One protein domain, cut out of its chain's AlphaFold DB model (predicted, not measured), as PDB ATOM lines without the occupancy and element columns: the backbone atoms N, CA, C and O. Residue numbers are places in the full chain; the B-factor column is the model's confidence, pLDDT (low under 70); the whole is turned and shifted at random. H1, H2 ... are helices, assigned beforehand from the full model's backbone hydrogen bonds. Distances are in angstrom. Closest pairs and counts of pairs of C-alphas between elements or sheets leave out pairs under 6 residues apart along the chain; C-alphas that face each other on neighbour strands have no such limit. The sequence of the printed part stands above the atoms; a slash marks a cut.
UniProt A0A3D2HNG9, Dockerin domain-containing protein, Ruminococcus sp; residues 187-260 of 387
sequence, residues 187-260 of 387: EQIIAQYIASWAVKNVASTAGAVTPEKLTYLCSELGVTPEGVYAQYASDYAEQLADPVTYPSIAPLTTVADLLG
ATOM      1  N   GLU A 187     -37.175   7.977 -24.021       97.50
ATOM      2  CA  GLU A 187     -36.234   9.094 -23.990       97.50
ATOM      3  C   GLU A 187     -36.976  10.428 -23.908       97.50
ATOM      4  O   GLU A 187     -36.605  11.302 -23.124       97.50
ATOM      5  N   GLN A 188     -38.078  10.562 -24.656       96.12
ATOM      6  CA  GLN A 188     -38.881  11.782 -24.676       96.12
ATOM      7  C   GLN A 188     -39.568  12.028 -23.330       96.12
ATOM      8  O   GLN A 188     -39.712  13.175 -22.915       96.12
ATOM      9  N   ILE A 189     -39.950  10.973 -22.609       95.31
ATOM     10  CA  ILE A 189     -40.549  11.089 -21.271       95.31
ATOM     11  C   ILE A 189     -39.550  11.728 -20.297       95.31
ATOM     12  O   ILE A 189     -39.906  12.637 -19.544       95.31
ATOM     13  N   ILE A 190     -38.283  11.302 -20.340       96.50
ATOM     14  CA  ILE A 190     -37.220  11.891 -19.514       96.50
ATOM     15  C   ILE A 190     -36.878  13.304 -20.003       96.50
ATOM     16  O   ILE A 190     -36.745  14.216 -19.186       96.50
ATOM     17  N   ALA A 191     -36.804  13.530 -21.318       97.06
ATOM     18  CA  ALA A 191     -36.549  14.854 -21.884       97.06
ATOM     19  C   ALA A 191     -37.610  15.884 -21.442       97.06
ATOM     20  O   ALA A 191     -37.264  16.992 -21.024       97.06
ATOM     21  N   GLN A 192     -38.891  15.501 -21.435       94.44
ATOM     22  CA  GLN A 192     -39.994  16.327 -20.934       94.44
ATOM     23  C   GLN A 192     -39.866  16.640 -19.441       94.44
ATOM     24  O   GLN A 192     -40.134  17.772 -19.020       94.44
ATOM     25  N   TYR A 193     -39.422  15.670 -18.638       93.50
ATOM     26  CA  TYR A 193     -39.132  15.887 -17.223       93.50
ATOM     27  C   TYR A 193     -38.007  16.918 -17.029       93.50
ATOM     28  O   TYR A 193     -38.186  17.886 -16.282       93.50
ATOM     29  N   ILE A 194     -36.893  16.779 -17.758       94.94
ATOM     30  CA  ILE A 194     -35.769  17.731 -17.724       94.94
ATOM     31  C   ILE A 194     -36.251  19.134 -18.115       94.94
ATOM     32  O   ILE A 194     -36.025  20.089 -17.373       94.94
ATOM     33  N   ALA A 195     -36.978  19.270 -19.226       93.75
ATOM     34  CA  ALA A 195     -37.468  20.563 -19.714       93.75
ATOM     35  C   ALA A 195     -38.418  21.248 -18.728       93.75
ATOM     36  O   ALA A 195     -38.442  22.474 -18.618       93.75
ATOM     37  N   SER A 196     -39.196  20.458 -17.992       89.56
ATOM     38  CA  SER A 196     -40.178  20.980 -17.048       89.56
ATOM     39  C   SER A 196     -39.546  21.465 -15.747       89.56
ATOM     40  O   SER A 196     -40.060  22.426 -15.160       89.56
ATOM     41  N   TRP A 197     -38.459  20.828 -15.294       89.12
ATOM     42  CA  TRP A 197     -38.010  20.932 -13.900       89.12
ATOM     43  C   TRP A 197     -36.542  21.298 -13.692       89.12
ATOM     44  O   TRP A 197     -36.230  21.818 -12.616       89.12
ATOM     45  N   ALA A 198     -35.662  21.118 -14.684       88.44
ATOM     46  CA  ALA A 198     -34.225  21.373 -14.523       88.44
ATOM     47  C   ALA A 198     -33.922  22.819 -14.093       88.44
ATOM     48  O   ALA A 198     -33.006  23.047 -13.309       88.44
ATOM     49  N   VAL A 199     -34.739  23.786 -14.529       84.62
ATOM     50  CA  VAL A 199     -34.605  25.203 -14.142       84.62
ATOM     51  C   VAL A 199     -35.493  25.586 -12.945       84.62
ATOM     52  O   VAL A 199     -35.158  26.502 -12.198       84.62
ATOM     53  N   LYS A 200     -36.629  24.911 -12.721       74.00
ATOM     54  CA  LYS A 200     -37.647  25.360 -11.744       74.00
ATOM     55  C   LYS A 200     -37.361  24.954 -10.297       74.00
ATOM     56  O   LYS A 200     -37.754  25.679  -9.387       74.00
ATOM     57  N   ASN A 201     -36.673  23.833 -10.069       64.62
ATOM     58  CA  ASN A 201     -36.556  23.239  -8.730       64.62
ATOM     59  C   ASN A 201     -35.146  23.290  -8.119       64.62
ATOM     60  O   ASN A 201     -34.888  22.610  -7.126       64.62
ATOM     61  N   VAL A 202     -34.243  24.123  -8.643       60.66
ATOM     62  CA  VAL A 202     -32.858  24.259  -8.136       60.66
ATOM     63  C   VAL A 202     -32.755  24.705  -6.669       60.66
ATOM     64  O   VAL A 202     -31.723  24.500  -6.041       60.66
ATOM     65  N   ALA A 203     -33.814  25.281  -6.090       51.66
ATOM     66  CA  ALA A 203     -33.816  25.764  -4.707       51.66
ATOM     67  C   ALA A 203     -34.184  24.700  -3.649       51.66
ATOM     68  O   ALA A 203     -33.952  24.928  -2.462       51.66
ATOM     69  N   SER A 204     -34.759  23.554  -4.040       58.03
ATOM     70  CA  SER A 204     -35.126  22.471  -3.111       58.03
ATOM     71  C   SER A 204     -34.375  21.192  -3.465       58.03
ATOM     72  O   SER A 204     -34.520  20.685  -4.574       58.03
ATOM     73  N   THR A 205     -33.622  20.623  -2.524       60.31
ATOM     74  CA  THR A 205     -32.838  19.397  -2.759       60.31
ATOM     75  C   THR A 205     -33.714  18.199  -3.142       60.31
ATOM     76  O   THR A 205     -33.345  17.422  -4.014       60.31
ATOM     77  N   ALA A 206     -34.914  18.079  -2.564       61.94
ATOM     78  CA  ALA A 206     -35.846  16.993  -2.876       61.94
ATOM     79  C   ALA A 206     -36.486  17.108  -4.276       61.94
ATOM     80  O   ALA A 206     -36.737  16.089  -4.915       61.94
ATOM     81  N   GLY A 207     -36.736  18.326  -4.768       65.00
ATOM     82  CA  GLY A 207     -37.353  18.577  -6.080       65.00
ATOM     83  C   GLY A 207     -36.358  18.803  -7.220       65.00
ATOM     84  O   GLY A 207     -36.767  18.809  -8.378       65.00
ATOM     85  N   ALA A 208     -35.074  19.003  -6.912       78.88
ATOM     86  CA  ALA A 208     -34.044  19.266  -7.910       78.88
ATOM     87  C   ALA A 208     -33.895  18.086  -8.880       78.88
ATOM     88  O   ALA A 208     -33.969  16.921  -8.475       78.88
ATOM     89  N   VAL A 209     -33.667  18.400 -10.155       89.00
ATOM     90  CA  VAL A 209     -33.194  17.424 -11.141       89.00
ATOM     91  C   VAL A 209     -31.699  17.237 -10.895       89.00
ATOM     92  O   VAL A 209     -30.959  18.217 -10.899       89.00
ATOM     93  N   THR A 210     -31.266  16.003 -10.636       91.06
ATOM     94  CA  THR A 210     -29.861  15.674 -10.346       91.06
ATOM     95  C   THR A 210     -29.379  14.527 -11.236       91.06
ATOM     96  O   THR A 210     -30.220  13.757 -11.722       91.06
ATOM     97  N   PRO A 211     -28.057  14.371 -11.435       92.69
ATOM     98  CA  PRO A 211     -27.510  13.264 -12.215       92.69
ATOM     99  C   PRO A 211     -27.929  11.883 -11.711       92.69
ATOM    100  O   PRO A 211     -28.246  10.998 -12.505       92.69
ATOM    101  N   GLU A 212     -28.024  11.696 -10.395       91.06
ATOM    102  CA  GLU A 212     -28.427  10.423  -9.791       91.06
ATOM    103  C   GLU A 212     -29.875  10.075 -10.151       91.06
ATOM    104  O   GLU A 212     -30.178   8.932 -10.492       91.06
ATOM    105  N   LYS A 213     -30.773  11.071 -10.138       91.50
ATOM    106  CA  LYS A 213     -32.172  10.877 -10.542       91.50
ATOM    107  C   LYS A 213     -32.287  10.539 -12.016       91.50
ATOM    108  O   LYS A 213     -33.041   9.639 -12.367       91.50
ATOM    109  N   LEU A 214     -31.559  11.243 -12.881       94.62
ATOM    110  CA  LEU A 214     -31.603  10.956 -14.313       94.62
ATOM    111  C   LEU A 214     -30.997   9.586 -14.629       94.62
ATOM    112  O   LEU A 214     -31.569   8.860 -15.436       94.62
ATOM    113  N   THR A 215     -29.930   9.187 -13.933       92.69
ATOM    114  CA  THR A 215     -29.354   7.835 -14.024       92.69
ATOM    115  C   THR A 215     -30.383   6.772 -13.638       92.69
ATOM    116  O   THR A 215     -30.598   5.817 -14.385       92.69
ATOM    117  N   TYR A 216     -31.074   6.963 -12.507       93.19
ATOM    118  CA  TYR A 216     -32.160   6.082 -12.073       93.19
ATOM    119  C   TYR A 216     -33.278   5.998 -13.122       93.19
ATOM    120  O   TYR A 216     -33.656   4.903 -13.530       93.19
ATOM    121  N   LEU A 217     -33.769   7.138 -13.614       94.94
ATOM    122  CA  LEU A 217     -34.848   7.189 -14.605       94.94
ATOM    123  C   LEU A 217     -34.456   6.524 -15.930       94.94
ATOM    124  O   LEU A 217     -35.269   5.800 -16.505       94.94
ATOM    125  N   CYS A 218     -33.220   6.728 -16.398       96.00
ATOM    126  CA  CYS A 218     -32.700   6.071 -17.599       96.00
ATOM    127  C   CYS A 218     -32.678   4.549 -17.427       96.00
ATOM    128  O   CYS A 218     -33.163   3.826 -18.298       96.00
ATOM    129  N   SER A 219     -32.193   4.064 -16.279       94.94
ATOM    130  CA  SER A 219     -32.176   2.634 -15.948       94.94
ATOM    131  C   SER A 219     -33.584   2.040 -15.889       94.94
ATOM    132  O   SER A 219     -33.842   1.020 -16.525       94.94
ATOM    133  N   GLU A 220     -34.509   2.680 -15.171       93.94
ATOM    134  CA  GLU A 220     -35.894   2.207 -15.020       93.94
ATOM    135  C   GLU A 220     -36.633   2.131 -16.359       93.94
ATOM    136  O   GLU A 220     -37.411   1.210 -16.611       93.94
ATOM    137  N   LEU A 221     -36.387   3.096 -17.247       93.50
ATOM    138  CA  LEU A 221     -37.010   3.123 -18.565       93.50
ATOM    139  C   LEU A 221     -36.252   2.291 -19.606       93.50
ATOM    140  O   LEU A 221     -36.835   1.952 -20.642       93.50
ATOM    141  N   GLY A 222     -35.020   1.874 -19.321       95.75
ATOM    142  CA  GLY A 222     -34.181   1.101 -20.235       95.75
ATOM    143  C   GLY A 222     -33.707   1.920 -21.434       95.75
ATOM    144  O   GLY A 222     -33.713   1.411 -22.552       95.75
ATOM    145  N   VAL A 223     -33.347   3.183 -21.201       97.50
ATOM    146  CA  VAL A 223     -32.820   4.123 -22.207       97.50
ATOM    147  C   VAL A 223     -31.421   4.596 -21.817       97.50
ATOM    148  O   VAL A 223     -31.032   4.472 -20.656       97.50
ATOM    149  N   THR A 224     -30.655   5.136 -22.767       97.31
ATOM    150  CA  THR A 224     -29.314   5.671 -22.472       97.31
ATOM    151  C   THR A 224     -29.344   7.189 -22.257       97.31
ATOM    152  O   THR A 224     -30.180   7.872 -22.861       97.31
ATOM    153  N   PRO A 225     -28.431   7.745 -21.436       97.62
ATOM    154  CA  PRO A 225     -28.299   9.192 -21.276       97.62
ATOM    155  C   PRO A 225     -28.079   9.932 -22.605       97.62
ATOM    156  O   PRO A 225     -28.652  11.000 -22.812       97.62
ATOM    157  N   GLU A 226     -27.330   9.352 -23.544       96.19
ATOM    158  CA  GLU A 226     -27.086   9.927 -24.875       96.19
ATOM    159  C   GLU A 226     -28.367   9.981 -25.714       96.19
ATOM    160  O   GLU A 226     -28.620  10.973 -26.398       96.19
ATOM    161  N   GLY A 227     -29.207   8.942 -25.635       97.62
ATOM    162  CA  GLY A 227     -30.514   8.922 -26.290       97.62
ATOM    163  C   GLY A 227     -31.439  10.011 -25.750       97.62
ATOM    164  O   GLY A 227     -32.062  10.738 -26.524       97.62
ATOM    165  N   VAL A 228     -31.474  10.189 -24.424       98.25
ATOM    166  CA  VAL A 228     -32.237  11.271 -23.774       98.25
ATOM    167  C   VAL A 228     -31.712  12.643 -24.191       98.25
ATOM    168  O   VAL A 228     -32.509  13.526 -24.509       98.25
ATOM    169  N   TYR A 229     -30.391  12.825 -24.224       97.81
ATOM    170  CA  TYR A 229     -29.758  14.069 -24.656       97.81
ATOM    171  C   TYR A 229     -30.126  14.421 -26.102       97.81
ATOM    172  O   TYR A 229     -30.589  15.532 -26.372       97.81
ATOM    173  N   ALA A 230     -29.992  13.465 -27.025       97.25
ATOM    174  CA  ALA A 230     -30.342  13.650 -28.430       97.25
ATOM    175  C   ALA A 230     -31.836  13.961 -28.611       97.25
ATOM    176  O   ALA A 230     -32.195  14.874 -29.361       97.25
ATOM    177  N   GLN A 231     -32.707  13.254 -27.885       97.94
ATOM    178  CA  GLN A 231     -34.147  13.501 -27.912       97.94
ATOM    179  C   GLN A 231     -34.490  14.900 -27.385       97.94
ATOM    180  O   GLN A 231     -35.273  15.609 -28.012       97.94
ATOM    181  N   TYR A 232     -33.872  15.335 -26.283       97.94
ATOM    182  CA  TYR A 232     -34.054  16.679 -25.730       97.94
ATOM    183  C   TYR A 232     -33.628  17.766 -26.721       97.94
ATOM    184  O   TYR A 232     -34.366  18.725 -26.947       97.94
ATOM    185  N   ALA A 233     -32.452  17.608 -27.334       97.12
ATOM    186  CA  ALA A 233     -31.940  18.549 -28.323       97.12
ATOM    187  C   ALA A 233     -32.874  18.673 -29.537       97.12
ATOM    188  O   ALA A 233     -33.082  19.776 -30.037       97.12
ATOM    189  N   SER A 234     -33.463  17.557 -29.976       97.12
ATOM    190  CA  SER A 234     -34.429  17.528 -31.075       97.12
ATOM    191  C   SER A 234     -35.764  18.174 -30.696       97.12
ATOM    192  O   SER A 234     -36.248  19.051 -31.409       97.12
ATOM    193  N   ASP A 235     -36.365  17.763 -29.579       96.25
ATOM    194  CA  ASP A 235     -37.719  18.182 -29.190       96.25
ATOM    195  C   ASP A 235     -37.811  19.666 -28.830       96.25
ATOM    196  O   ASP A 235     -38.856  20.288 -29.027       96.25
ATOM    197  N   TYR A 236     -36.719  20.232 -28.308       96.94
ATOM    198  CA  TYR A 236     -36.664  21.616 -27.841       96.94
ATOM    199  C   TYR A 236     -35.797  22.524 -28.722       96.94
ATOM    200  O   TYR A 236     -35.405  23.603 -28.281       96.94
ATOM    201  N   ALA A 237     -35.486  22.117 -29.958       97.44
ATOM    202  CA  ALA A 237     -34.574  22.841 -30.850       97.44
ATOM    203  C   ALA A 237     -34.963  24.320 -31.056       97.44
ATOM    204  O   ALA A 237     -34.100  25.197 -31.025       97.44
ATOM    205  N   GLU A 238     -36.257  24.612 -31.224       96.44
ATOM    206  CA  GLU A 238     -36.752  25.984 -31.400       96.44
ATOM    207  C   GLU A 238     -36.569  26.827 -30.129       96.44
ATOM    208  O   GLU A 238     -36.114  27.967 -30.194       96.44
ATOM    209  N   GLN A 239     -36.877  26.261 -28.962       96.88
ATOM    210  CA  GLN A 239     -36.758  26.945 -27.675       96.88
ATOM    211  C   GLN A 239     -35.293  27.150 -27.282       96.88
ATOM    212  O   GLN A 239     -34.937  28.198 -26.747       96.88
ATOM    213  N   LEU A 240     -34.433  26.175 -27.583       95.69
ATOM    214  CA  LEU A 240     -32.987  26.253 -27.382       95.69
ATOM    215  C   LEU A 240     -32.338  27.327 -28.266       95.69
ATOM    216  O   LEU A 240     -31.328  27.908 -27.870       95.69
ATOM    217  N   ALA A 241     -32.921  27.621 -29.433       96.62
ATOM    218  CA  ALA A 241     -32.473  28.701 -30.308       96.62
ATOM    219  C   ALA A 241     -32.872  30.105 -29.805       96.62
ATOM    220  O   ALA A 241     -32.259  31.089 -30.223       96.62
ATOM    221  N   ASP A 242     -33.850  30.213 -28.895       95.69
ATOM    222  CA  ASP A 242     -34.297  31.477 -28.290       95.69
ATOM    223  C   ASP A 242     -34.411  31.391 -26.750       95.69
ATOM    224  O   ASP A 242     -35.502  31.460 -26.169       95.69
ATOM    225  N   PRO A 243     -33.274  31.284 -26.039       92.12
ATOM    226  CA  PRO A 243     -33.268  31.140 -24.584       92.12
ATOM    227  C   PRO A 243     -33.772  32.392 -23.846       92.12
ATOM    228  O   PRO A 243     -34.110  32.315 -22.666       92.12
ATOM    229  N   VAL A 244     -33.831  33.554 -24.510       93.75
ATOM    230  CA  VAL A 244     -34.356  34.792 -23.910       93.75
ATOM    231  C   VAL A 244     -35.874  34.712 -23.784       93.75
ATOM    232  O   VAL A 244     -36.422  35.093 -22.747       93.75
ATOM    233  N   THR A 245     -36.550  34.191 -24.808       95.62
ATOM    234  CA  THR A 245     -38.000  33.955 -24.776       95.62
ATOM    235  C   THR A 245     -38.355  32.729 -23.933       95.62
ATOM    236  O   THR A 245     -39.399  32.720 -23.276       95.62
ATOM    237  N   TYR A 246     -37.476  31.720 -23.891       92.12
ATOM    238  CA  TYR A 246     -37.707  30.450 -23.195       92.12
ATOM    239  C   TYR A 246     -36.702  30.180 -22.058       92.12
ATOM    240  O   TYR A 246     -36.051  29.134 -22.045       92.12
ATOM    241  N   PRO A 247     -36.615  31.048 -21.032       91.81
ATOM    242  CA  PRO A 247     -35.604  30.933 -19.977       91.81
ATOM    243  C   PRO A 247     -35.799  29.718 -19.058       91.81
ATOM    244  O   PRO A 247     -34.934  29.415 -18.241       91.81
ATOM    245  N   SER A 248     -36.947  29.037 -19.138       90.31
ATOM    246  CA  SER A 248     -37.222  27.821 -18.369       90.31
ATOM    247  C   SER A 248     -36.663  26.549 -19.005       90.31
ATOM    248  O   SER A 248     -36.680  25.510 -18.351       90.31
ATOM    249  N   ILE A 249     -36.221  26.606 -20.264       94.25
ATOM    250  CA  ILE A 249     -35.586  25.481 -20.953       94.25
ATOM    251  C   ILE A 249     -34.092  25.519 -20.633       94.25
ATOM    252  O   ILE A 249     -33.427  26.533 -20.832       94.25
ATOM    253  N   ALA A 250     -33.575  24.420 -20.084       94.25
ATOM    254  CA  ALA A 250     -32.168  24.323 -19.727       94.25
ATOM    255  C   ALA A 250     -31.302  24.277 -21.002       94.25
ATOM    256  O   ALA A 250     -31.659  23.584 -21.955       94.25
ATOM    257  N   PRO A 251     -30.156  24.978 -21.038       95.31
ATOM    258  CA  PRO A 251     -29.253  24.904 -22.179       95.31
ATOM    259  C   PRO A 251     -28.641  23.503 -22.293       95.31
ATOM    260  O   PRO A 251     -28.473  22.802 -21.292       95.31
ATOM    261  N   LEU A 252     -28.234  23.120 -23.508       95.94
ATOM    262  CA  LEU A 252     -27.665  21.794 -23.775       95.94
ATOM    263  C   LEU A 252     -26.441  21.465 -22.917       95.94
ATOM    264  O   LEU A 252     -26.264  20.309 -22.563       95.94
ATOM    265  N   THR A 253     -25.633  22.453 -22.532       94.81
ATOM    266  CA  THR A 253     -24.495  22.237 -21.624       94.81
ATOM    267  C   THR A 253     -24.952  21.758 -20.248       94.81
ATOM    268  O   THR A 253     -24.423  20.787 -19.728       94.81
ATOM    269  N   THR A 254     -25.997  22.370 -19.686       94.75
ATOM    270  CA  THR A 254     -26.570  21.940 -18.404       94.75
ATOM    271  C   THR A 254     -27.188  20.552 -18.507       94.75
ATOM    272  O   THR A 254     -27.061  19.752 -17.586       94.75
ATOM    273  N   VAL A 255     -27.865  20.253 -19.616       96.44
ATOM    274  CA  VAL A 255     -28.460  18.928 -19.832       96.44
ATOM    275  C   VAL A 255     -27.380  17.860 -20.007       96.44
ATOM    276  O   VAL A 255     -27.531  16.770 -19.466       96.44
ATOM    277  N   ALA A 256     -26.279  18.183 -20.690       96.25
ATOM    278  CA  ALA A 256     -25.122  17.306 -20.834       96.25
ATOM    279  C   ALA A 256     -24.491  16.976 -19.473       96.25
ATOM    280  O   ALA A 256     -24.351  15.802 -19.140       96.25
ATOM    281  N   ASP A 257     -24.233  17.997 -18.646       94.81
ATOM    282  CA  ASP A 257     -23.698  17.828 -17.288       94.81
ATOM    283  C   ASP A 257     -24.618  16.965 -16.412       94.81
ATOM    284  O   ASP A 257     -24.161  16.074 -15.696       94.81
ATOM    285  N   LEU A 258     -25.934  17.206 -16.478       95.19
ATOM    286  CA  LEU A 258     -26.930  16.443 -15.725       95.19
ATOM    287  C   LEU A 258     -26.991  14.974 -16.158       95.19
ATOM    288  O   LEU A 258     -27.236  14.106 -15.327       95.19
ATOM    289  N   LEU A 259     -26.809  14.696 -17.446       96.38
ATOM    290  CA  LEU A 259     -26.831  13.340 -17.994       96.38
ATOM    291  C   LEU A 259     -25.455  12.659 -17.957       96.38
ATOM    292  O   LEU A 259     -25.378  11.460 -18.211       96.38
ATOM    293  N   GLY A 260     -24.388  13.395 -17.632       95.06
ATOM    294  CA  GLY A 260     -23.015  12.894 -17.667       95.06
ATOM    295  C   GLY A 260     -22.532  12.552 -19.078       95.06
ATOM    296  O   GLY A 260     -21.714  11.646 -19.230       95.06
TER     297      GLY A 260
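AT A GLANCE: This is residues 187 to 260 of the 387 residues of the protein "Dockerin domain-containing protein" of Ruminococcus sp (UniProt A0A3D2HNG9). Two pairs of antiparallel helices, H1 with H2 and H3 with H5, are set crosswise on each other and make a small four-helix body. The short helix H4 and the chain after it fold out at one end of the longest axis, and the link from H1 to H2 makes a wide loop at another side. The printed part has 74 residues with five named helices, H1 to H5 in chain order, and no named strand, and the class is all helix. The whole is compact, with a radius of gyration of the C-alphas of 11.5 A and spans of 33 by 28 by 18 A.

IN THESE COORDINATES: H1 is residues 187 to 197, 15.7 A from first to last C-alpha, and begins at C-alpha 187 at (-36.234, 9.094, -23.990). After residues 198 to 210 comes H2, residues 211 to 221, 15.3 A long, with C-alpha 211 at (-27.510, 13.264, -12.215). H3 is residues 225 to 235, 15.2 A long. H4 is residues 237 to 241, 6.2 A long. H5 is residues 252 to 259, 10.3 A long, and ends at C-alpha 259 at (-26.831, 13.340, -17.994).

HOW THE PARTS SIT: H1 and H2 form a helical hairpin: they touch, with the C-alphas of Ile 190 and Leu 217 closest at 7.2 A, and run opposite ways at a shallow tilt of 34 degrees, only just short of steep. H1 touches H3, closest at the C-alphas of Glu 187 and Val 228, 4.6 A apart; their lines are only just about perpendicular, at 72 degrees. H2 and H3 only just touch, with 3 pairs of C-alphas within 8 A, the closest being Cys 218 and Pro 225 at 6.5 A; they stand about perpendicular at 89 degrees. H2 touches H5, with the C-alphas of Pro 211 and Leu 258 closest at 4.8 A, only just about perpendicular at 73 degrees. H3 and H5 touch, closest at the C-alphas of Pro 225 and Leu 259, 5.5 A apart, and run opposite ways at a shallow tilt of 32 degrees, only just short of steep. H1 and H5 are close but not clearly touching, with the C-alphas of Ile 194 and Val 255 closest at 7.7 A. H4 touches no helix but is near H3, with the C-alphas of Ala 233 and Leu 240 closest at 7.8 A, and it is apart from H1 and H2. In H1, H2, H3, H4 and H5 every O i to N i+4 pair is within hydrogen-bond range.

THE WHOLE: The two C-alphas farthest apart, those of Gly 222 and Val 244, are 33.9 A apart. The printed part has no cut. The link from H1 to H2 is long, with 13 residues; the links from H2 to H3 and from H3 to H4 are tight, and the link from H4 to H5 is short. The mean pLDDT of the printed part is 91.0, and residues 201 to 207, in the long link, are under 70.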